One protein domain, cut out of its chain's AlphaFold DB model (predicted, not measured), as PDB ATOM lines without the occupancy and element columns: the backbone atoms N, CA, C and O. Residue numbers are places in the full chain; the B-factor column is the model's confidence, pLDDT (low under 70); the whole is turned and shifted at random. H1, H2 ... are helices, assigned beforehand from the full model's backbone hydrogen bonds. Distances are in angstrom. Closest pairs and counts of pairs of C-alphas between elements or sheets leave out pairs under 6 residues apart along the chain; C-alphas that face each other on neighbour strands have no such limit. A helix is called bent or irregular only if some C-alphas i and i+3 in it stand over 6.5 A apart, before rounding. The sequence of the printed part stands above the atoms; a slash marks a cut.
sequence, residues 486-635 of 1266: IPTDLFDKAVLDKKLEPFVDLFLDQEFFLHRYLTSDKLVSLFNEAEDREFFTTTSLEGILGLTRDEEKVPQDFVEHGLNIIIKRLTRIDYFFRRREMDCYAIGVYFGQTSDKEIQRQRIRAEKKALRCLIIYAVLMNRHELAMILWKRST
ATOM      1  N   ILE A 486      40.436 -15.323 -22.995       84.19
ATOM      2  CA  ILE A 486      40.791 -16.257 -24.066       84.19
ATOM      3  C   ILE A 486      39.566 -17.122 -24.435       84.19
ATOM      4  O   ILE A 486      38.983 -17.748 -23.543       84.19
ATOM      5  N   PRO A 487      39.173 -17.184 -25.722       86.00
ATOM      6  CA  PRO A 487      38.125 -18.082 -26.202       86.00
ATOM      7  C   PRO A 487      38.462 -19.556 -25.960       86.00
ATOM      8  O   PRO A 487      39.604 -19.987 -26.144       86.00
ATOM      9  N   THR A 488      37.454 -20.351 -25.597       87.19
ATOM     10  CA  THR A 488      37.606 -21.792 -25.331       87.19
ATOM     11  C   THR A 488      38.126 -22.560 -26.542       87.19
ATOM     12  O   THR A 488      38.963 -23.444 -26.389       87.19
ATOM     13  N   ASP A 489      37.708 -22.162 -27.740       87.38
ATOM     14  CA  ASP A 489      38.018 -22.848 -28.996       87.38
ATOM     15  C   ASP A 489      39.513 -22.743 -29.355       87.38
ATOM     16  O   ASP A 489      40.105 -23.648 -29.949       87.38
ATOM     17  N   LEU A 490      40.166 -21.644 -28.958       89.31
ATOM     18  CA  LEU A 490      41.612 -21.478 -29.130       89.31
ATOM     19  C   LEU A 490      42.392 -22.336 -28.132       89.31
ATOM     20  O   LEU A 490      43.420 -22.918 -28.491       89.31
ATOM     21  N   PHE A 491      41.890 -22.457 -26.902       91.62
ATOM     22  CA  PHE A 491      42.474 -23.351 -25.907       91.62
ATOM     23  C   PHE A 491      42.337 -24.822 -26.331       91.62
ATOM     24  O   PHE A 491      43.309 -25.570 -26.226       91.62
ATOM     25  N   ASP A 492      41.193 -25.217 -26.902       90.38
ATOM     26  CA  ASP A 492      40.984 -26.553 -27.480       90.38
ATOM     27  C   ASP A 492      42.066 -26.896 -28.487       90.38
ATOM     28  O   ASP A 492      42.731 -27.926 -28.392       90.38
ATOM     29  N   LYS A 493      42.283 -25.991 -29.438       89.00
ATOM     30  CA  LYS A 493      43.267 -26.182 -30.493       89.00
ATOM     31  C   LYS A 493      44.684 -26.326 -29.935       89.00
ATOM     32  O   LYS A 493      45.427 -27.193 -30.394       89.00
ATOM     33  N   ALA A 494      45.039 -25.531 -28.923       91.06
ATOM     34  CA  ALA A 494      46.332 -25.631 -28.246       91.06
ATOM     35  C   ALA A 494      46.502 -26.961 -27.486       91.06
ATOM     36  O   ALA A 494      47.584 -27.546 -27.491       91.06
ATOM     37  N   VAL A 495      45.432 -27.465 -26.859       90.62
ATOM     38  CA  VAL A 495      45.441 -28.744 -26.134       90.62
ATOM     39  C   VAL A 495      45.390 -29.945 -27.073       90.62
ATOM     40  O   VAL A 495      45.918 -30.990 -26.710       90.62
ATOM     41  N   LEU A 496      44.794 -29.850 -28.261       88.88
ATOM     42  CA  LEU A 496      44.680 -30.969 -29.204       88.88
ATOM     43  C   LEU A 496      45.960 -31.188 -30.025       88.88
ATOM     44  O   LEU A 496      46.370 -32.337 -30.196       88.88
ATOM     45  N   ASP A 497      46.631 -30.118 -30.463       86.00
ATOM     46  CA  ASP A 497      47.873 -30.204 -31.246       86.00
ATOM     47  C   ASP A 497      49.104 -30.323 -30.328       86.00
ATOM     48  O   ASP A 497      49.299 -29.561 -29.376       86.00
ATOM     49  N   LYS A 498      49.985 -31.282 -30.623       85.25
ATOM     50  CA  LYS A 498      51.244 -31.481 -29.895       85.25
ATOM     51  C   LYS A 498      52.222 -30.315 -30.051       85.25
ATOM     52  O   LYS A 498      53.013 -30.047 -29.154       85.25
ATOM     53  N   LYS A 499      52.208 -29.620 -31.186       84.94
ATOM     54  CA  LYS A 499      53.139 -28.514 -31.460       84.94
ATOM     55  C   LYS A 499      52.814 -27.256 -30.665       84.94
ATOM     56  O   LYS A 499      53.713 -26.440 -30.477       84.94
ATOM     57  N   LEU A 500      51.565 -27.116 -30.224       88.12
ATOM     58  CA  LEU A 500      51.022 -25.915 -29.589       88.12
ATOM     59  C   LEU A 500      51.027 -25.977 -28.055       88.12
ATOM     60  O   LEU A 500      50.499 -25.088 -27.396       88.12
ATOM     61  N   GLU A 501      51.683 -26.977 -27.468       89.44
ATOM     62  CA  GLU A 501      51.855 -27.102 -26.014       89.44
ATOM     63  C   GLU A 501      52.396 -25.833 -25.327       89.44
ATOM     64  O   GLU A 501      51.892 -25.505 -24.253       89.44
ATOM     65  N   PRO A 502      53.330 -25.056 -25.921       90.00
ATOM     66  CA  PRO A 502      53.762 -23.784 -25.339       90.00
ATOM     67  C   PRO A 502      52.640 -22.744 -25.179       90.00
ATOM     68  O   PRO A 502      52.684 -21.943 -24.250       90.00
ATOM     69  N   PHE A 503      51.615 -22.760 -26.043       92.75
ATOM     70  CA  PHE A 503      50.454 -21.873 -25.895       92.75
ATOM     71  C   PHE A 503      49.587 -22.251 -24.699       92.75
ATOM     72  O   PHE A 503      48.972 -21.371 -24.108       92.75
ATOM     73  N   VAL A 504      49.559 -23.526 -24.303       92.19
ATOM     74  CA  VAL A 504      48.861 -23.942 -23.079       92.19
ATOM     75  C   VAL A 504      49.519 -23.298 -21.859       92.19
ATOM     76  O   VAL A 504      48.809 -22.796 -20.995       92.19
ATOM     77  N   ASP A 505      50.854 -23.246 -21.806       90.38
ATOM     78  CA  ASP A 505      51.574 -22.564 -20.718       90.38
ATOM     79  C   ASP A 505      51.262 -21.061 -20.703       90.38
ATOM     80  O   ASP A 505      50.866 -20.516 -19.672       90.38
ATOM     81  N   LEU A 506      51.322 -20.421 -21.877       90.69
ATOM     82  CA  LEU A 506      51.001 -19.002 -22.044       90.69
ATOM     83  C   LEU A 506      49.562 -18.673 -21.624       90.69
ATOM     84  O   LEU A 506      49.331 -17.695 -20.922       90.69
ATOM     85  N   PHE A 507      48.576 -19.467 -22.042       90.88
ATOM     86  CA  PHE A 507      47.176 -19.225 -21.694       90.88
ATOM     87  C   PHE A 507      46.919 -19.387 -20.198       90.88
ATOM     88  O   PHE A 507      46.163 -18.607 -19.620       90.88
ATOM     89  N   LEU A 508      47.587 -20.343 -19.551       87.88
ATOM     90  CA  LEU A 508      47.527 -20.492 -18.099       87.88
ATOM     91  C   LEU A 508      48.194 -19.315 -17.363       87.88
ATOM     92  O   LEU A 508      47.711 -18.937 -16.297       87.88
ATOM     93  N   ASP A 509      49.244 -18.702 -17.925       87.06
ATOM     94  CA  ASP A 509      49.827 -17.453 -17.401       87.06
ATOM     95  C   ASP A 509      48.868 -16.263 -17.489       87.06
ATOM     96  O   ASP A 509      48.830 -15.434 -16.584       87.06
ATOM     97  N   GLN A 510      48.055 -16.194 -18.544       86.31
ATOM     98  CA  GLN A 510      47.062 -15.134 -18.748       86.31
ATOM     99  C   GLN A 510      45.736 -15.390 -17.995       86.31
ATOM    100  O   GLN A 510      44.665 -15.006 -18.457       86.31
ATOM    101  N   GLU A 511      45.797 -16.043 -16.826       82.31
ATOM    102  CA  GLU A 511      44.658 -16.325 -15.929       82.31
ATOM    103  C   GLU A 511      43.513 -17.163 -16.558       82.31
ATOM    104  O   GLU A 511      42.351 -17.042 -16.156       82.31
ATOM    105  N   PHE A 512      43.798 -18.056 -17.518       87.19
ATOM    106  CA  PHE A 512      42.784 -18.983 -18.039       87.19
ATOM    107  C   PHE A 512      42.395 -20.048 -16.997       87.19
ATOM    108  O   PHE A 512      43.190 -20.918 -16.641       87.19
ATOM    109  N   PHE A 513      41.146 -20.010 -16.521       86.19
ATOM    110  CA  PHE A 513      40.652 -20.909 -15.471       86.19
ATOM    111  C   PHE A 513      40.187 -22.269 -16.020       86.19
ATOM    112  O   PHE A 513      39.113 -22.372 -16.624       86.19
ATOM    113  N   LEU A 514      40.925 -23.342 -15.722       88.81
ATOM    114  CA  LEU A 514      40.635 -24.695 -16.215       88.81
ATOM    115  C   LEU A 514      39.303 -25.249 -15.707       88.81
ATOM    116  O   LEU A 514      38.627 -25.980 -16.431       88.81
ATOM    117  N   HIS A 515      38.897 -24.911 -14.479       86.25
ATOM    118  CA  HIS A 515      37.639 -25.416 -13.924       86.25
ATOM    119  C   HIS A 515      36.392 -24.891 -14.641       86.25
ATOM    120  O   HIS A 515      35.351 -25.525 -14.519       86.25
ATOM    121  N   ARG A 516      36.481 -23.760 -15.363       85.12
ATOM    122  CA  ARG A 516      35.391 -23.224 -16.202       85.12
ATOM    123  C   ARG A 516      35.347 -23.862 -17.586       85.12
ATOM    124  O   ARG A 516      34.291 -23.932 -18.200       85.12
ATOM    125  N   TYR A 517      36.500 -24.317 -18.059       88.81
ATOM    126  CA  TYR A 517      36.674 -24.938 -19.364       88.81
ATOM    127  C   TYR A 517      36.294 -26.428 -19.360       88.81
ATOM    128  O   TYR A 517      35.647 -26.922 -20.283       88.81
ATOM    129  N   LEU A 518      36.688 -27.163 -18.318       88.94
ATOM    130  CA  LEU A 518      36.626 -28.621 -18.325       88.94
ATOM    131  C   LEU A 518      35.282 -29.164 -17.804       88.94
ATOM    132  O   LEU A 518      35.088 -29.309 -16.598       88.94
ATOM    133  N   THR A 519      34.384 -29.536 -18.720       88.00
ATOM    134  CA  THR A 519      33.178 -30.340 -18.432       88.00
ATOM    135  C   THR A 519      33.426 -31.830 -18.682       88.00
ATOM    136  O   THR A 519      34.404 -32.209 -19.338       88.00
ATOM    137  N   SER A 520      32.530 -32.707 -18.208       87.00
ATOM    138  CA  SER A 520      32.649 -34.140 -18.504       87.00
ATOM    139  C   SER A 520      32.573 -34.428 -19.999       87.00
ATOM    140  O   SER A 520      33.342 -35.236 -20.514       87.00
ATOM    141  N   ASP A 521      31.661 -33.748 -20.695       86.88
ATOM    142  CA  ASP A 521      31.465 -33.924 -22.132       86.88
ATOM    143  C   ASP A 521      32.664 -33.366 -22.909       86.88
ATOM    144  O   ASP A 521      33.119 -33.985 -23.874       86.88
ATOM    145  N   LYS A 522      33.258 -32.262 -22.432       90.00
ATOM    146  CA  LYS A 522      34.463 -31.697 -23.040       90.00
ATOM    147  C   LYS A 522      35.661 -32.632 -22.927       90.00
ATOM    148  O   LYS A 522      36.369 -32.831 -23.905       90.00
ATOM    149  N   LEU A 523      35.855 -33.268 -21.771       89.44
ATOM    150  CA  LEU A 523      36.921 -34.255 -21.590       89.44
ATOM    151  C   LEU A 523      36.766 -35.454 -22.545       89.44
ATOM    152  O   LEU A 523      37.761 -35.941 -23.078       89.44
ATOM    153  N   VAL A 524      35.533 -35.911 -22.798       89.19
ATOM    154  CA  VAL A 524      35.256 -36.972 -23.786       89.19
ATOM    155  C   VAL A 524      35.550 -36.500 -25.212       89.19
ATOM    156  O   VAL A 524      36.161 -37.243 -25.979       89.19
ATOM    157  N   SER A 525      35.161 -35.270 -25.563       89.31
ATOM    158  CA  SER A 525      35.502 -34.641 -26.849       89.31
ATOM    159  C   SER A 525      37.024 -34.587 -27.053       89.31
ATOM    160  O   SER A 525      37.501 -35.081 -28.072       89.31
ATOM    161  N   LEU A 526      37.803 -34.176 -26.043       90.38
ATOM    162  CA  LEU A 526      39.272 -34.157 -26.115       90.38
ATOM    163  C   LEU A 526      39.884 -35.540 -26.408       90.38
ATOM    164  O   LEU A 526      40.780 -35.648 -27.241       90.38
ATOM    165  N   PHE A 527      39.396 -36.614 -25.774       87.94
ATOM    166  CA  PHE A 527      39.868 -37.978 -26.071       87.94
ATOM    167  C   PHE A 527      39.503 -38.454 -27.485       87.94
ATOM    168  O   PHE A 527      40.218 -39.280 -28.058       87.94
ATOM    169  N   ASN A 528      38.387 -37.975 -28.038       86.88
ATOM    170  CA  ASN A 528      37.925 -38.353 -29.370       86.88
ATOM    171  C   ASN A 528      38.614 -37.558 -30.491       86.88
ATOM    172  O   ASN A 528      38.846 -38.127 -31.555       86.88
ATOM    173  N   GLU A 529      38.935 -36.283 -30.252       85.50
ATOM    174  CA  GLU A 529      39.434 -35.321 -31.251       85.50
ATOM    175  C   GLU A 529      40.968 -35.204 -31.313       85.50
ATOM    176  O   GLU A 529      41.501 -34.502 -32.170       85.50
ATOM    177  N   ALA A 530      41.702 -35.876 -30.424       81.12
ATOM    178  CA  ALA A 530      43.162 -35.810 -30.393       81.12
ATOM    179  C   ALA A 530      43.840 -36.432 -31.636       81.12
ATOM    180  O   ALA A 530      43.450 -37.507 -32.093       81.12
ATOM    181  N   GLU A 531      44.919 -35.800 -32.125       70.19
ATOM    182  CA  GLU A 531      45.652 -36.201 -33.347       70.19
ATOM    183  C   GLU A 531      46.262 -37.619 -33.248       70.19
ATOM    184  O   GLU A 531      46.138 -38.418 -34.174       70.19
ATOM    185  N   ASP A 532      46.854 -37.972 -32.100       72.81
ATOM    186  CA  ASP A 532      47.550 -39.252 -31.866       72.81
ATOM    187  C   ASP A 532      46.693 -40.256 -31.056       72.81
ATOM    188  O   ASP A 532      47.131 -40.844 -30.060       72.81
ATOM    189  N   ARG A 533      45.437 -40.475 -31.467       79.75
ATOM    190  CA  ARG A 533      44.497 -41.350 -30.734       79.75
ATOM    191  C   ARG A 533      44.880 -42.840 -30.738       79.75
ATOM    192  O   ARG A 533      44.457 -43.573 -29.844       79.75
ATOM    193  N   GLU A 534      45.718 -43.285 -31.682       78.31
ATOM    194  CA  GLU A 534      46.169 -44.687 -31.824       78.31
ATOM    195  C   GLU A 534      46.821 -45.230 -30.539       78.31
ATOM    196  O   GLU A 534      46.614 -46.388 -30.157       78.31
ATOM    197  N   PHE A 535      47.585 -44.386 -29.833       82.50
ATOM    198  CA  PHE A 535      48.217 -44.777 -28.576       82.50
ATOM    199  C   PHE A 535      47.175 -45.073 -27.491       82.50
ATOM    200  O   PHE A 535      47.258 -46.096 -26.802       82.50
ATOM    201  N   PHE A 536      46.186 -44.190 -27.350       86.75
ATOM    202  CA  PHE A 536      45.144 -44.298 -26.339       86.75
ATOM    203  C   PHE A 536      44.205 -45.477 -26.613       86.75
ATOM    204  O   PHE A 536      43.896 -46.233 -25.690       86.75
ATOM    205  N   THR A 537      43.804 -45.692 -27.869       82.31
ATOM    206  CA  THR A 537      42.941 -46.822 -28.247       82.31
ATOM    207  C   THR A 537      43.630 -48.156 -27.987       82.31
ATOM    208  O   THR A 537      43.077 -49.004 -27.292       82.31
ATOM    209  N   THR A 538      44.874 -48.316 -28.444       82.31
ATOM    210  CA  THR A 538      45.623 -49.575 -28.299       82.31
ATOM    211  C   THR A 538      45.986 -49.866 -26.840       82.31
ATOM    212  O   THR A 538      45.859 -50.991 -26.361       82.31
ATOM    213  N   THR A 539      46.446 -48.856 -26.099       82.75
ATOM    214  CA  THR A 539      46.983 -49.068 -24.746       82.75
ATOM    215  C   THR A 539      45.877 -49.032 -23.694       82.75
ATOM    216  O   THR A 539      45.771 -49.944 -22.874       82.75
ATOM    217  N   SER A 540      45.034 -47.996 -23.716       83.62
ATOM    218  CA  SER A 540      44.043 -47.751 -22.664       83.62
ATOM    219  C   SER A 540      42.715 -48.468 -22.926       83.62
ATOM    220  O   SER A 540      42.194 -49.121 -22.024       83.62
ATOM    221  N   LEU A 541      42.165 -48.396 -24.143       82.38
ATOM    222  CA  LEU A 541      40.869 -49.028 -24.439       82.38
ATOM    223  C   LEU A 541      41.005 -50.544 -24.653       82.38
ATOM    224  O   LEU A 541      40.360 -51.315 -23.944       82.38
ATOM    225  N   GLU A 542      41.886 -50.989 -25.553       82.50
ATOM    226  CA  GLU A 542      42.103 -52.421 -25.819       82.50
ATOM    227  C   GLU A 542      42.889 -53.093 -24.681       82.50
ATOM    228  O   GLU A 542      42.473 -54.121 -24.149       82.50
ATOM    229  N   GLY A 543      44.029 -52.516 -24.283       80.44
ATOM    230  CA  GLY A 543      44.935 -53.132 -23.310       80.44
ATOM    231  C   GLY A 543      44.403 -53.157 -21.873       80.44
ATOM    232  O   GLY A 543      44.501 -54.183 -21.194       80.44
ATOM    233  N   ILE A 544      43.842 -52.040 -21.392       83.50
ATOM    234  CA  ILE A 544      43.395 -51.900 -19.996       83.50
ATOM    235  C   ILE A 544      41.912 -52.235 -19.831       83.50
ATOM    236  O   ILE A 544      41.576 -52.928 -18.868       83.50
ATOM    237  N   LEU A 545      41.026 -51.750 -20.707       83.06
ATOM    238  CA  LEU A 545      39.577 -51.985 -20.596       83.06
ATOM    239  C   LEU A 545      39.088 -53.221 -21.364       83.06
ATOM    240  O   LEU A 545      38.045 -53.763 -21.005       83.06
ATOM    241  N   GLY A 546      39.839 -53.707 -22.356       77.56
ATOM    242  CA  GLY A 546      39.445 -54.861 -23.168       77.56
ATOM    243  C   GLY A 546      38.328 -54.569 -24.174       77.56
ATOM    244  O   GLY A 546      37.644 -55.502 -24.588       77.56
ATOM    245  N   LEU A 547      38.117 -53.300 -24.542       76.44
ATOM    246  CA  LEU A 547      37.119 -52.896 -25.541       76.44
ATOM    247  C   LEU A 547      37.632 -53.204 -26.961       76.44
ATOM    248  O   LEU A 547      38.809 -52.987 -27.252       76.44
ATOM    249  N   THR A 548      36.771 -53.737 -27.835       63.81
ATOM    250  CA  THR A 548      37.102 -54.071 -29.234       63.81
ATOM    251  C   THR A 548      37.073 -52.835 -30.143       63.81
ATOM    252  O   THR A 548      36.413 -51.846 -29.841       63.81
ATOM    253  N   ARG A 549      37.786 -52.889 -31.281       59.41
ATOM    254  CA  ARG A 549      37.973 -51.769 -32.235       59.41
ATOM    255  C   ARG A 549      36.704 -51.225 -32.900       59.41
ATOM    256  O   ARG A 549      36.793 -50.207 -33.577       59.41
ATOM    257  N   ASP A 550      35.567 -51.892 -32.744       55.25
ATOM    258  CA  ASP A 550      34.346 -51.575 -33.495       55.25
ATOM    259  C   ASP A 550      33.636 -50.302 -32.986       55.25
ATOM    260  O   ASP A 550      32.810 -49.730 -33.695       55.25
ATOM    261  N   GLU A 551      33.977 -49.812 -31.788       57.06
ATOM    262  CA  GLU A 551      33.480 -48.534 -31.264       57.06
ATOM    263  C   GLU A 551      34.431 -47.383 -31.646       57.06
ATOM    264  O   GLU A 551      35.407 -47.086 -30.955       57.06
ATOM    265  N   GLU A 552      34.139 -46.688 -32.753       60.12
ATOM    266  CA  GLU A 552      34.950 -45.552 -33.230       60.12
ATOM    267  C   GLU A 552      35.016 -44.373 -32.240       60.12
ATOM    268  O   GLU A 552      35.932 -43.555 -32.323       60.12
ATOM    269  N   LYS A 553      34.095 -44.249 -31.273       72.50
ATOM    270  CA  LYS A 553      34.023 -43.116 -30.328       72.50
ATOM    271  C   LYS A 553      33.961 -43.584 -28.876       72.50
ATOM    272  O   LYS A 553      33.306 -44.568 -28.560       72.50
ATOM    273  N   VAL A 554      34.615 -42.836 -27.989       79.12
ATOM    274  CA  VAL A 554      34.559 -43.051 -26.538       79.12
ATOM    275  C   VAL A 554      33.127 -42.782 -26.030       79.12
ATOM    276  O   VAL A 554      32.596 -41.706 -26.319       79.12
ATOM    277  N   PRO A 555      32.502 -43.708 -25.270       78.81
ATOM    278  CA  PRO A 555      31.144 -43.536 -24.745       78.81
ATOM    279  C   PRO A 555      31.013 -42.331 -23.807       78.81
ATOM    280  O   PRO A 555      31.941 -42.001 -23.072       78.81
ATOM    281  N   GLN A 556      29.829 -41.717 -23.740       76.38
ATOM    282  CA  GLN A 556      29.608 -40.532 -22.899       76.38
ATOM    283  C   GLN A 556      29.731 -40.826 -21.388       76.38
ATOM    284  O   GLN A 556      30.169 -39.975 -20.615       76.38
ATOM    285  N   ASP A 557      29.447 -42.062 -20.966       79.12
ATOM    286  CA  ASP A 557      29.599 -42.513 -19.573       79.12
ATOM    287  C   ASP A 557      31.035 -42.944 -19.214       79.12
ATOM    288  O   ASP A 557      31.314 -43.363 -18.082       79.12
ATOM    289  N   PHE A 558      31.979 -42.815 -20.155       84.06
ATOM    290  CA  PHE A 558      33.380 -43.186 -19.961       84.06
ATOM    291  C   PHE A 558      34.018 -42.470 -18.768       84.06
ATOM    292  O   PHE A 558      34.758 -43.099 -18.019       84.06
ATOM    293  N   VAL A 559      33.717 -41.188 -18.535       81.69
ATOM    294  CA  VAL A 559      34.346 -40.406 -17.451       81.69
ATOM    295  C   VAL A 559      33.996 -40.959 -16.066       81.69
ATOM    296  O   VAL A 559      34.854 -41.002 -15.185       81.69
ATOM    297  N   GLU A 560      32.753 -41.400 -15.857       79.38
ATOM    298  CA  GLU A 560      32.295 -41.885 -14.550       79.38
ATOM    299  C   GLU A 560      32.736 -43.330 -14.281       79.38
ATOM    300  O   GLU A 560      33.128 -43.652 -13.158       79.38
ATOM    301  N   HIS A 561      32.737 -44.181 -15.310       81.00
ATOM    302  CA  HIS A 561      33.031 -45.608 -15.163       81.00
ATOM    303  C   HIS A 561      34.386 -45.996 -15.775       81.00
ATOM    304  O   HIS A 561      35.289 -46.413 -15.050       81.00
ATOM    305  N   GLY A 562      34.568 -45.831 -17.088       83.06
ATOM    306  CA  GLY A 562      35.766 -46.283 -17.811       83.06
ATOM    307  C   GLY A 562      37.076 -45.649 -17.327       83.06
ATOM    308  O   GLY A 562      38.034 -46.354 -17.012       83.06
ATOM    309  N   LEU A 563      37.114 -44.324 -17.191       87.12
ATOM    310  CA  LEU A 563      38.301 -43.574 -16.784       87.12
ATOM    311  C   LEU A 563      38.694 -43.864 -15.327       87.12
ATOM    312  O   LEU A 563      39.874 -44.051 -15.025       87.12
ATOM    313  N   ASN A 564      37.710 -43.982 -14.431       88.50
ATOM    314  CA  ASN A 564      37.945 -44.388 -13.044       88.50
ATOM    315  C   ASN A 564      38.500 -45.823 -12.952       88.50
ATOM    316  O   ASN A 564      39.375 -46.077 -12.125       88.50
ATOM    317  N   ILE A 565      38.058 -46.752 -13.813       87.50
ATOM    318  CA  ILE A 565      38.621 -48.112 -13.887       87.50
ATOM    319  C   ILE A 565      40.082 -48.074 -14.350       87.50
ATOM    320  O   ILE A 565      40.925 -48.745 -13.747       87.50
ATOM    321  N   ILE A 566      40.400 -47.279 -15.378       88.88
ATOM    322  CA  ILE A 566      41.776 -47.118 -15.869       88.88
ATOM    323  C   ILE A 566      42.677 -46.587 -14.750       88.88
ATOM    324  O   ILE A 566      43.714 -47.185 -14.461       88.88
ATOM    325  N   ILE A 567      42.262 -45.519 -14.064       88.06
ATOM    326  CA  ILE A 567      43.025 -44.952 -12.945       88.06
ATOM    327  C   ILE A 567      43.198 -45.966 -11.829       88.06
ATOM    328  O   ILE A 567      44.316 -46.138 -11.344       88.06
ATOM    329  N   LYS A 568      42.138 -46.678 -11.445       89.00
ATOM    330  CA  LYS A 568      42.214 -47.719 -10.419       89.00
ATOM    331  C   LYS A 568      43.225 -48.797 -10.797       89.00
ATOM    332  O   LYS A 568      44.004 -49.229  -9.951       89.00
ATOM    333  N   ARG A 569      43.264 -49.215 -12.063       87.81
ATOM    334  CA  ARG A 569      44.208 -50.237 -12.533       87.81
ATOM    335  C   ARG A 569      45.649 -49.726 -12.571       87.81
ATOM    336  O   ARG A 569      46.553 -50.468 -12.201       87.81
ATOM    337  N   LEU A 570      45.855 -48.470 -12.971       88.19
ATOM    338  CA  LEU A 570      47.183 -47.862 -13.100       88.19
ATOM    339  C   LEU A 570      47.756 -47.329 -11.784       88.19
ATOM    340  O   LEU A 570      48.970 -47.307 -11.632       88.19
ATOM    341  N   THR A 571      46.926 -46.880 -10.844       86.38
ATOM    342  CA  THR A 571      47.373 -46.163  -9.632       86.38
ATOM    343  C   THR A 571      46.879 -46.776  -8.326       86.38
ATOM    344  O   THR A 571      47.370 -46.409  -7.264       86.38
ATOM    345  N   ARG A 572      45.916 -47.712  -8.381       83.25
ATOM    346  CA  ARG A 572      45.197 -48.275  -7.219       83.25
ATOM    347  C   ARG A 572      44.358 -47.254  -6.436       83.25
ATOM    348  O   ARG A 572      43.907 -47.560  -5.335       83.25
ATOM    349  N   ILE A 573      44.127 -46.070  -7.005       81.88
ATOM    350  CA  ILE A 573      43.289 -45.018  -6.421       81.88
ATOM    351  C   ILE A 573      41.854 -45.171  -6.927       81.88
ATOM    352  O   ILE A 573      41.612 -45.351  -8.120       81.88
ATOM    353  N   ASP A 574      40.904 -45.099  -5.998       72.38
ATOM    354  CA  ASP A 574      39.479 -45.329  -6.234       72.38
ATOM    355  C   ASP A 574      38.708 -44.001  -6.304       72.38
ATOM    356  O   ASP A 574      38.972 -43.090  -5.525       72.38
ATOM    357  N   TYR A 575      37.711 -43.913  -7.197       66.44
ATOM    358  CA  TYR A 575      36.740 -42.805  -7.288       66.44
ATOM    359  C   TYR A 575      37.346 -41.398  -7.430       66.44
ATOM    360  O   TYR A 575      36.935 -40.455  -6.750       66.44
ATOM    361  N   PHE A 576      38.286 -41.242  -8.361       72.62
ATOM    362  CA  PHE A 576      38.926 -39.956  -8.629       72.62
ATOM    363  C   PHE A 576      37.962 -38.935  -9.274       72.62
ATOM    364  O   PHE A 576      37.945 -37.756  -8.902       72.62
ATOM    365  N   PHE A 577      37.102 -39.390 -10.195       76.12
ATOM    366  CA  PHE A 577      36.177 -38.540 -10.952       76.12
ATOM    367  C   PHE A 577      34.714 -38.707 -10.549       76.12
ATOM    368  O   PHE A 577      34.222 -39.821 -10.368       76.12
ATOM    369  N   ARG A 578      33.996 -37.577 -10.498       79.69
ATOM    370  CA  ARG A 578      32.532 -37.510 -10.406       79.69
ATOM    371  C   ARG A 578      32.008 -36.544 -11.460       79.69
ATOM    372  O   ARG A 578      32.335 -35.361 -11.400       79.69
ATOM    373  N   ARG A 579      31.168 -37.044 -12.371       81.06
ATOM    374  CA  ARG A 579      30.592 -36.280 -13.492       81.06
ATOM    375  C   ARG A 579      29.905 -34.990 -13.025       81.06
ATOM    376  O   ARG A 579      30.378 -33.900 -13.316       81.06
ATOM    377  N   ARG A 580      28.900 -35.128 -12.150       77.62
ATOM    378  CA  ARG A 580      28.085 -34.006 -11.634       77.62
ATOM    379  C   ARG A 580      28.897 -32.895 -10.973       77.62
ATOM    380  O   ARG A 580      28.494 -31.743 -11.010       77.62
ATOM    381  N   GLU A 581      29.998 -33.242 -10.315       79.62
ATOM    382  CA  GLU A 581      30.828 -32.265  -9.611       79.62
ATOM    383  C   GLU A 581      31.607 -31.387 -10.599       79.62
ATOM    384  O   GLU A 581      31.674 -30.177 -10.415       79.62
ATOM    385  N   MET A 582      32.139 -31.991 -11.668       80.06
ATOM    386  CA  MET A 582      32.895 -31.296 -12.713       80.06
ATOM    387  C   MET A 582      31.997 -30.334 -13.498       80.06
ATOM    388  O   MET A 582      32.334 -29.164 -13.655       80.06
ATOM    389  N   ASP A 583      30.809 -30.800 -13.890       81.81
ATOM    390  CA  ASP A 583      29.850 -29.988 -14.646       81.81
ATOM    391  C   ASP A 583      29.326 -28.801 -13.816       81.81
ATOM    392  O   ASP A 583      29.128 -27.707 -14.341       81.81
ATOM    393  N   CYS A 584      29.169 -28.972 -12.495       75.94
ATOM    394  CA  CYS A 584      28.815 -27.864 -11.602       75.94
ATOM    395  C   CYS A 584      29.932 -26.814 -11.514       75.94
ATOM    396  O   CYS A 584      29.644 -25.617 -11.571       75.94
ATOM    397  N   TYR A 585      31.198 -27.236 -11.418       79.81
ATOM    398  CA  TYR A 585      32.332 -26.307 -11.388       79.81
ATOM    399  C   TYR A 585      32.470 -25.505 -12.685       79.81
ATOM    400  O   TYR A 585      32.745 -24.307 -12.605       79.81
ATOM    401  N   ALA A 586      32.201 -26.121 -13.839       76.12
ATOM    402  CA  ALA A 586      32.238 -25.448 -15.137       76.12
ATOM    403  C   ALA A 586      31.221 -24.303 -15.250       76.12
ATOM    404  O   ALA A 586      31.545 -23.224 -15.738       76.12
ATOM    405  N   ILE A 587      30.017 -24.495 -14.700       75.62
ATOM    406  CA  ILE A 587      28.950 -23.479 -14.666       75.62
ATOM    407  C   ILE A 587      29.202 -22.429 -13.555       75.62
ATOM    408  O   ILE A 587      28.473 -21.448 -13.422       75.62
ATOM    409  N   GLY A 588      30.255 -22.596 -12.746       71.62
ATOM    410  CA  GLY A 588      30.573 -21.703 -11.628       71.62
ATOM    411  C   GLY A 588      29.705 -21.936 -10.387       71.62
ATOM    412  O   GLY A 588      29.593 -21.050  -9.537       71.62
ATOM    413  N   VAL A 589      29.089 -23.116 -10.271       73.00
ATOM    414  CA  VAL A 589      28.304 -23.538  -9.107       73.00
ATOM    415  C   VAL A 589      29.211 -24.288  -8.132       73.00
ATOM    416  O   VAL A 589      29.718 -25.370  -8.429       73.00
ATOM    417  N   TYR A 590      29.383 -23.733  -6.931       75.81
ATOM    418  CA  TYR A 590      30.187 -24.327  -5.862       75.81
ATOM    419  C   TYR A 590      29.288 -24.664  -4.654       75.81
ATOM    420  O   TYR A 590      28.434 -23.868  -4.259       75.81
ATOM    421  N   PHE A 591      29.413 -25.872  -4.095       61.53
ATOM    422  CA  PHE A 591      28.489 -26.397  -3.080       61.53
ATOM    423  C   PHE A 591      28.775 -25.836  -1.659       61.53
ATOM    424  O   PHE A 591      29.746 -26.244  -1.024       61.53
ATOM    425  N   GLY A 592      27.914 -24.962  -1.100       54.31
ATOM    426  CA  GLY A 592      28.000 -24.477   0.303       54.31
ATOM    427  C   GLY A 592      27.304 -23.125   0.591       54.31
ATOM    428  O   GLY A 592      26.840 -22.467  -0.332       54.31
ATOM    429  N   GLN A 593      27.202 -22.694   1.866       46.28
ATOM    430  CA  GLN A 593      26.607 -21.395   2.272       46.28
ATOM    431  C   GLN A 593      27.592 -20.198   2.206       46.28
ATOM    432  O   GLN A 593      28.654 -20.223   2.821       46.28
ATOM    433  N   THR A 594      27.166 -19.145   1.488       54.16
ATOM    434  CA  THR A 594      27.263 -17.673   1.702       54.16
ATOM    435  C   THR A 594      28.431 -17.056   2.507       54.16
ATOM    436  O   THR A 594      28.190 -16.246   3.403       54.16
ATOM    437  N   SER A 595      29.698 -17.350   2.195       62.31
ATOM    438  CA  SER A 595      30.804 -16.424   2.522       62.31
ATOM    439  C   SER A 595      31.852 -16.391   1.407       62.31
ATOM    440  O   SER A 595      32.217 -17.441   0.873       62.31
ATOM    441  N   ASP A 596      32.365 -15.204   1.070       65.25
ATOM    442  CA  ASP A 596      33.310 -15.019  -0.045       65.25
ATOM    443  C   ASP A 596      34.600 -15.834   0.128       65.25
ATOM    444  O   ASP A 596      35.124 -16.397  -0.833       65.25
ATOM    445  N   LYS A 597      35.079 -15.986   1.373       68.69
ATOM    446  CA  LYS A 597      36.267 -16.797   1.688       68.69
ATOM    447  C   LYS A 597      36.068 -18.280   1.357       68.69
ATOM    448  O   LYS A 597      37.006 -18.930   0.896       68.69
ATOM    449  N   GLU A 598      34.873 -18.829   1.570       69.81
ATOM    450  CA  GLU A 598      34.604 -20.239   1.268       69.81
ATOM    451  C   GLU A 598      34.423 -20.469  -0.237       69.81
ATOM    452  O   GLU A 598      34.935 -21.454  -0.767       69.81
ATOM    453  N   ILE A 599      33.810 -19.518  -0.950       68.44
ATOM    454  CA  ILE A 599      33.712 -19.555  -2.417       68.44
ATOM    455  C   ILE A 599      35.113 -19.572  -3.045       68.44
ATOM    456  O   ILE A 599      35.383 -20.395  -3.918       68.44
ATOM    457  N   GLN A 600      36.038 -18.733  -2.563       71.31
ATOM    458  CA  GLN A 600      37.419 -18.722  -3.061       71.31
ATOM    459  C   GLN A 600      38.153 -20.042  -2.795       71.31
ATOM    460  O   GLN A 600      38.818 -20.577  -3.682       71.31
ATOM    461  N   ARG A 601      37.983 -20.644  -1.612       73.00
ATOM    462  CA  ARG A 601      38.554 -21.972  -1.316       73.00
ATOM    463  C   ARG A 601      38.009 -23.055  -2.241       73.00
ATOM    464  O   ARG A 601      38.756 -23.941  -2.655       73.00
ATOM    465  N   GLN A 602      36.719 -23.011  -2.559       73.56
ATOM    466  CA  GLN A 602      36.102 -23.977  -3.465       73.56
ATOM    467  C   GLN A 602      36.554 -23.780  -4.914       73.56
ATOM    468  O   GLN A 602      36.822 -24.774  -5.580       73.56
ATOM    469  N   ARG A 603      36.764 -22.537  -5.365       78.19
ATOM    470  CA  ARG A 603      37.398 -22.238  -6.661       78.19
ATOM    471  C   ARG A 603      38.789 -22.850  -6.769       78.19
ATOM    472  O   ARG A 603      39.068 -23.553  -7.733       78.19
ATOM    473  N   ILE A 604      39.621 -22.675  -5.743       79.19
ATOM    474  CA  ILE A 604      40.965 -23.267  -5.698       79.19
ATOM    475  C   ILE A 604      40.887 -24.801  -5.753       79.19
ATOM    476  O   ILE A 604      41.659 -25.436  -6.467       79.19
ATOM    477  N   ARG A 605      39.948 -25.429  -5.031       80.88
ATOM    478  CA  ARG A 605      39.752 -26.891  -5.088       80.88
ATOM    479  C   ARG A 605      39.284 -27.366  -6.464       80.88
ATOM    480  O   ARG A 605      39.779 -28.388  -6.935       80.88
ATOM    481  N   ALA A 606      38.356 -26.644  -7.086       82.00
ATOM    482  CA  ALA A 606      37.855 -26.942  -8.421       82.00
ATOM    483  C   ALA A 606      38.979 -26.850  -9.463       82.00
ATOM    484  O   ALA A 606      39.150 -27.777 -10.252       82.00
ATOM    485  N   GLU A 607      39.804 -25.802  -9.395       85.00
ATOM    486  CA  GLU A 607      40.953 -25.605 -10.285       85.00
ATOM    487  C   GLU A 607      41.996 -26.713 -10.122       85.00
ATOM    488  O   GLU A 607      42.399 -27.340 -11.101       85.00
ATOM    489  N   LYS A 608      42.359 -27.049  -8.874       84.44
ATOM    490  CA  LYS A 608      43.245 -28.187  -8.585       84.44
ATOM    491  C   LYS A 608      42.711 -29.475  -9.199       84.44
ATOM    492  O   LYS A 608      43.480 -30.254  -9.754       84.44
ATOM    493  N   LYS A 609      41.403 -29.723  -9.089       84.75
ATOM    494  CA  LYS A 609      40.785 -30.928  -9.641       84.75
ATOM    495  C   LYS A 609      40.862 -30.926 -11.166       84.75
ATOM    496  O   LYS A 609      41.380 -31.893 -11.709       84.75
ATOM    497  N   ALA A 610      40.446 -29.843 -11.824       89.12
ATOM    498  CA  ALA A 610      40.497 -29.694 -13.280       89.12
ATOM    499  C   ALA A 610      41.919 -29.870 -13.843       89.12
ATOM    500  O   ALA A 610      42.113 -30.607 -14.811       89.12
ATOM    501  N   LEU A 611      42.929 -29.294 -13.183       90.19
ATOM    502  CA  LEU A 611      44.333 -29.469 -13.558       90.19
ATOM    503  C   LEU A 611      44.768 -30.938 -13.482       90.19
ATOM    504  O   LEU A 611      45.375 -31.457 -14.418       90.19
ATOM    505  N   ARG A 612      44.418 -31.647 -12.400       89.38
ATOM    506  CA  ARG A 612      44.714 -33.084 -12.279       89.38
ATOM    507  C   ARG A 612      44.036 -33.898 -13.383       89.38
ATOM    508  O   ARG A 612      44.663 -34.808 -13.924       89.38
ATOM    509  N   CYS A 613      42.788 -33.567 -13.731       89.69
ATOM    510  CA  CYS A 613      42.067 -34.207 -14.834       89.69
ATOM    511  C   CYS A 613      42.856 -34.090 -16.148       89.69
ATOM    512  O   CYS A 613      43.042 -35.080 -16.854       89.69
ATOM    513  N   LEU A 614      43.341 -32.884 -16.453       92.62
ATOM    514  CA  LEU A 614      44.044 -32.601 -17.700       92.62
ATOM    515  C   LEU A 614      45.448 -33.231 -17.736       92.62
ATOM    516  O   LEU A 614      45.871 -33.718 -18.783       92.62
ATOM    517  N   ILE A 615      46.142 -33.318 -16.593       93.06
ATOM    518  CA  ILE A 615      47.412 -34.057 -16.477       93.06
ATOM    519  C   ILE A 615      47.195 -35.546 -16.768       93.06
ATOM    520  O   ILE A 615      47.944 -36.140 -17.538       93.06
ATOM    521  N   ILE A 616      46.150 -36.153 -16.196       91.69
ATOM    522  CA  ILE A 616      45.802 -37.560 -16.448       91.69
ATOM    523  C   ILE A 616      45.500 -37.781 -17.933       91.69
ATOM    524  O   ILE A 616      45.988 -38.753 -18.509       91.69
ATOM    525  N   TYR A 617      44.751 -36.872 -18.562       92.38
ATOM    526  CA  TYR A 617      44.533 -36.880 -20.009       92.38
ATOM    527  C   TYR A 617      45.867 -36.859 -20.778       92.38
ATOM    528  O   TYR A 617      46.113 -37.748 -21.591       92.38
ATOM    529  N   ALA A 618      46.773 -35.927 -20.464       93.31
ATOM    530  CA  ALA A 618      48.074 -35.823 -21.125       93.31
ATOM    531  C   ALA A 618      48.918 -37.108 -20.983       93.31
ATOM    532  O   ALA A 618      49.537 -37.550 -21.952       93.31
ATOM    533  N   VAL A 619      48.900 -37.752 -19.811       93.12
ATOM    534  CA  VAL A 619      49.599 -39.027 -19.566       93.12
ATOM    535  C   VAL A 619      48.998 -40.169 -20.392       93.12
ATOM    536  O   VAL A 619      49.735 -40.905 -21.049       93.12
ATOM    537  N   LEU A 620      47.667 -40.306 -20.404       91.44
ATOM    538  CA  LEU A 620      46.967 -41.356 -21.159       91.44
ATOM    539  C   LEU A 620      47.113 -41.202 -22.681       91.44
ATOM    540  O   LEU A 620      47.035 -42.195 -23.400       91.44
ATOM    541  N   MET A 621      47.367 -39.979 -23.153       89.44
ATOM    542  CA  MET A 621      47.656 -39.657 -24.554       89.44
ATOM    543  C   MET A 621      49.158 -39.686 -24.899       89.44
ATOM    544  O   MET A 621      49.533 -39.325 -26.010       89.44
ATOM    545  N   ASN A 622      50.039 -40.095 -23.974       90.31
ATOM    546  CA  ASN A 622      51.501 -40.100 -24.152       90.31
ATOM    547  C   ASN A 622      52.111 -38.724 -24.513       90.31
ATOM    548  O   ASN A 622      53.053 -38.611 -25.306       90.31
ATOM    549  N   ARG A 623      51.582 -37.650 -23.917       90.81
ATOM    550  CA  ARG A 623      52.055 -36.270 -24.099       90.81
ATOM    551  C   ARG A 623      52.879 -35.809 -22.902       90.81
ATOM    552  O   ARG A 623      52.398 -35.097 -22.025       90.81
ATOM    553  N   HIS A 624      54.139 -36.242 -22.876       91.25
ATOM    554  CA  HIS A 624      55.079 -35.942 -21.790       91.25
ATOM    555  C   HIS A 624      55.274 -34.436 -21.550       91.25
ATOM    556  O   HIS A 624      55.167 -33.989 -20.414       91.25
ATOM    557  N   GLU A 625      55.515 -33.662 -22.607       90.50
ATOM    558  CA  GLU A 625      55.773 -32.218 -22.523       90.50
ATOM    559  C   GLU A 625      54.549 -31.446 -21.991       90.50
ATOM    560  O   GLU A 625      54.678 -30.675 -21.041       90.50
ATOM    561  N   LEU A 626      53.338 -31.729 -22.496       93.38
ATOM    562  CA  LEU A 626      52.097 -31.172 -21.940       93.38
ATOM    563  C   LEU A 626      51.921 -31.525 -20.455       93.38
ATOM    564  O   LEU A 626      51.599 -30.659 -19.645       93.38
ATOM    565  N   ALA A 627      52.156 -32.787 -20.077       94.12
ATOM    566  CA  ALA A 627      52.071 -33.210 -18.681       94.12
ATOM    567  C   ALA A 627      53.089 -32.471 -17.794       94.12
ATOM    568  O   ALA A 627      52.757 -32.112 -16.666       94.12
ATOM    569  N   MET A 628      54.295 -32.193 -18.303       91.19
ATOM    570  CA  MET A 628      55.316 -31.405 -17.605       91.19
ATOM    571  C   MET A 628      54.904 -29.940 -17.423       91.19
ATOM    572  O   MET A 628      55.073 -29.400 -16.330       91.19
ATOM    573  N   ILE A 629      54.337 -29.300 -18.451       90.62
ATOM    574  CA  ILE A 629      53.819 -27.921 -18.371       90.62
ATOM    575  C   ILE A 629      52.727 -27.823 -17.301       90.62
ATOM    576  O   ILE A 629      52.806 -27.000 -16.391       90.62
ATOM    577  N   LEU A 630      51.745 -28.725 -17.350       91.56
ATOM    578  CA  LEU A 630      50.643 -28.745 -16.389       91.56
ATOM    579  C   LEU A 630      51.115 -29.099 -14.968       91.56
ATOM    580  O   LEU A 630      50.614 -28.547 -13.989       91.56
ATOM    581  N   TRP A 631      52.107 -29.983 -14.835       92.75
ATOM    582  CA  TRP A 631      52.700 -30.338 -13.545       92.75
ATOM    583  C   TRP A 631      53.370 -29.143 -12.858       92.75
ATOM    584  O   TRP A 631      53.195 -28.973 -11.649       92.75
ATOM    585  N   LYS A 632      54.061 -28.271 -13.608       88.50
ATOM    586  CA  LYS A 632      54.680 -27.046 -13.061       88.50
ATOM    587  C   LYS A 632      53.664 -26.106 -12.406       88.50
ATOM    588  O   LYS A 632      54.016 -25.386 -11.479       88.50
ATOM    589  N   ARG A 633      52.404 -26.137 -12.854       85.25
ATOM    590  CA  ARG A 633      51.289 -25.348 -12.297       85.25
ATOM    591  C   ARG A 633      50.588 -26.036 -11.124       85.25
ATOM    592  O   ARG A 633      49.670 -25.474 -10.529       85.25
ATOM    593  N   SER A 634      50.970 -27.269 -10.795       84.62
ATOM    594  CA  SER A 634      50.302 -28.032  -9.746       84.62
ATOM    595  C   SER A 634      50.666 -27.520  -8.354       84.62
ATOM    596  O   SER A 634      51.826 -27.306  -8.021       84.62
ATOM    597  N   THR A 635      49.659 -27.376  -7.490       80.62
ATOM    598  CA  THR A 635      49.875 -26.981  -6.086       80.62
ATOM    599  C   THR A 635      50.434 -28.111  -5.216       80.62
ATOM    600  O   THR A 635      50.751 -27.893  -4.056       80.62
TER     601      THR A 635
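What this domain is: This is residues 486 to 635 of the 1266 residues of the protein "Hypothetical protein" of Rotaria sordida (UniProt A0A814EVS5). One long helix, H8, runs along much of the length, with short helices round it: H9 folds back along its later part as a hairpin, H2 lies side by side with H9, and H3 packs on H8's middle. H1 crosses H2, and H5 and H6, set crosswise, lie where H8 ends. The printed part has 150 residues with nine named helices, H1 to H9 in chain order, and no named strand: all helix. It is compact, radius of gyration of the C-alphas 15.6 A, and spans 49 by 32 by 25 A.

Where its parts are: H1, residues 488 to 496, begins at C-alpha 488 (37.606, -21.792, -25.331). H2, residues 498 to 509, is irregular: C-alphas 499 and 502 are 7.8 A apart. H3 is residues 514 to 517, H4 520 to 529, H5 533 to 545, H6 562 to 571 and H7 579 to 586. H8, residues 596 to 620, is 36.4 A long. H9, residues 624 to 632, ends at C-alpha 632 (54.680, -27.046, -13.061).

How they stand to each other: The closest C-alphas are named for each pair. H1 touches H2 at a steep tilt of 46 degrees, Ala 494 to Leu 500, 4.9 A. H2, with residues 501 to 505 alone, touches H9 at a shallow tilt of 8 degrees, Glu 501 to Leu 626, 5.8 A. H3 touches H8, His 515 to Glu 607, 4.9 A, and H7, Arg 516 to Ala 586, 4.0 A. H4 and H7 only just touch, with 3 pairs of C-alphas within 8 A, Ser 520 to Arg 579, 5.8 A. H5 touches H6, about perpendicular at 78 degrees, Ile 544 to Ile 566, 6.5 A. The hairpin H8 and H9 touches at 18 degrees, a shallow tilt, opposite ways, Ile 615 to Ala 627, 5.2 A. H1 and H8, for instance, are apart. Each O i to N i+4 pair is within hydrogen-bond range in H1, H4, H6, H7, H8 and H9, but 5 of 8 in H2 and 8 of 9 in H5; H3 is too short for one.

The domain as a whole: The C-alphas farthest apart, of Asp 550 and Ser 595, are 50.5 A apart. The printed part has no cut. The link H5 to H6 is long, 16 residues. Residues 548 to 552, 575 and 591 to 599 have pLDDT under 70.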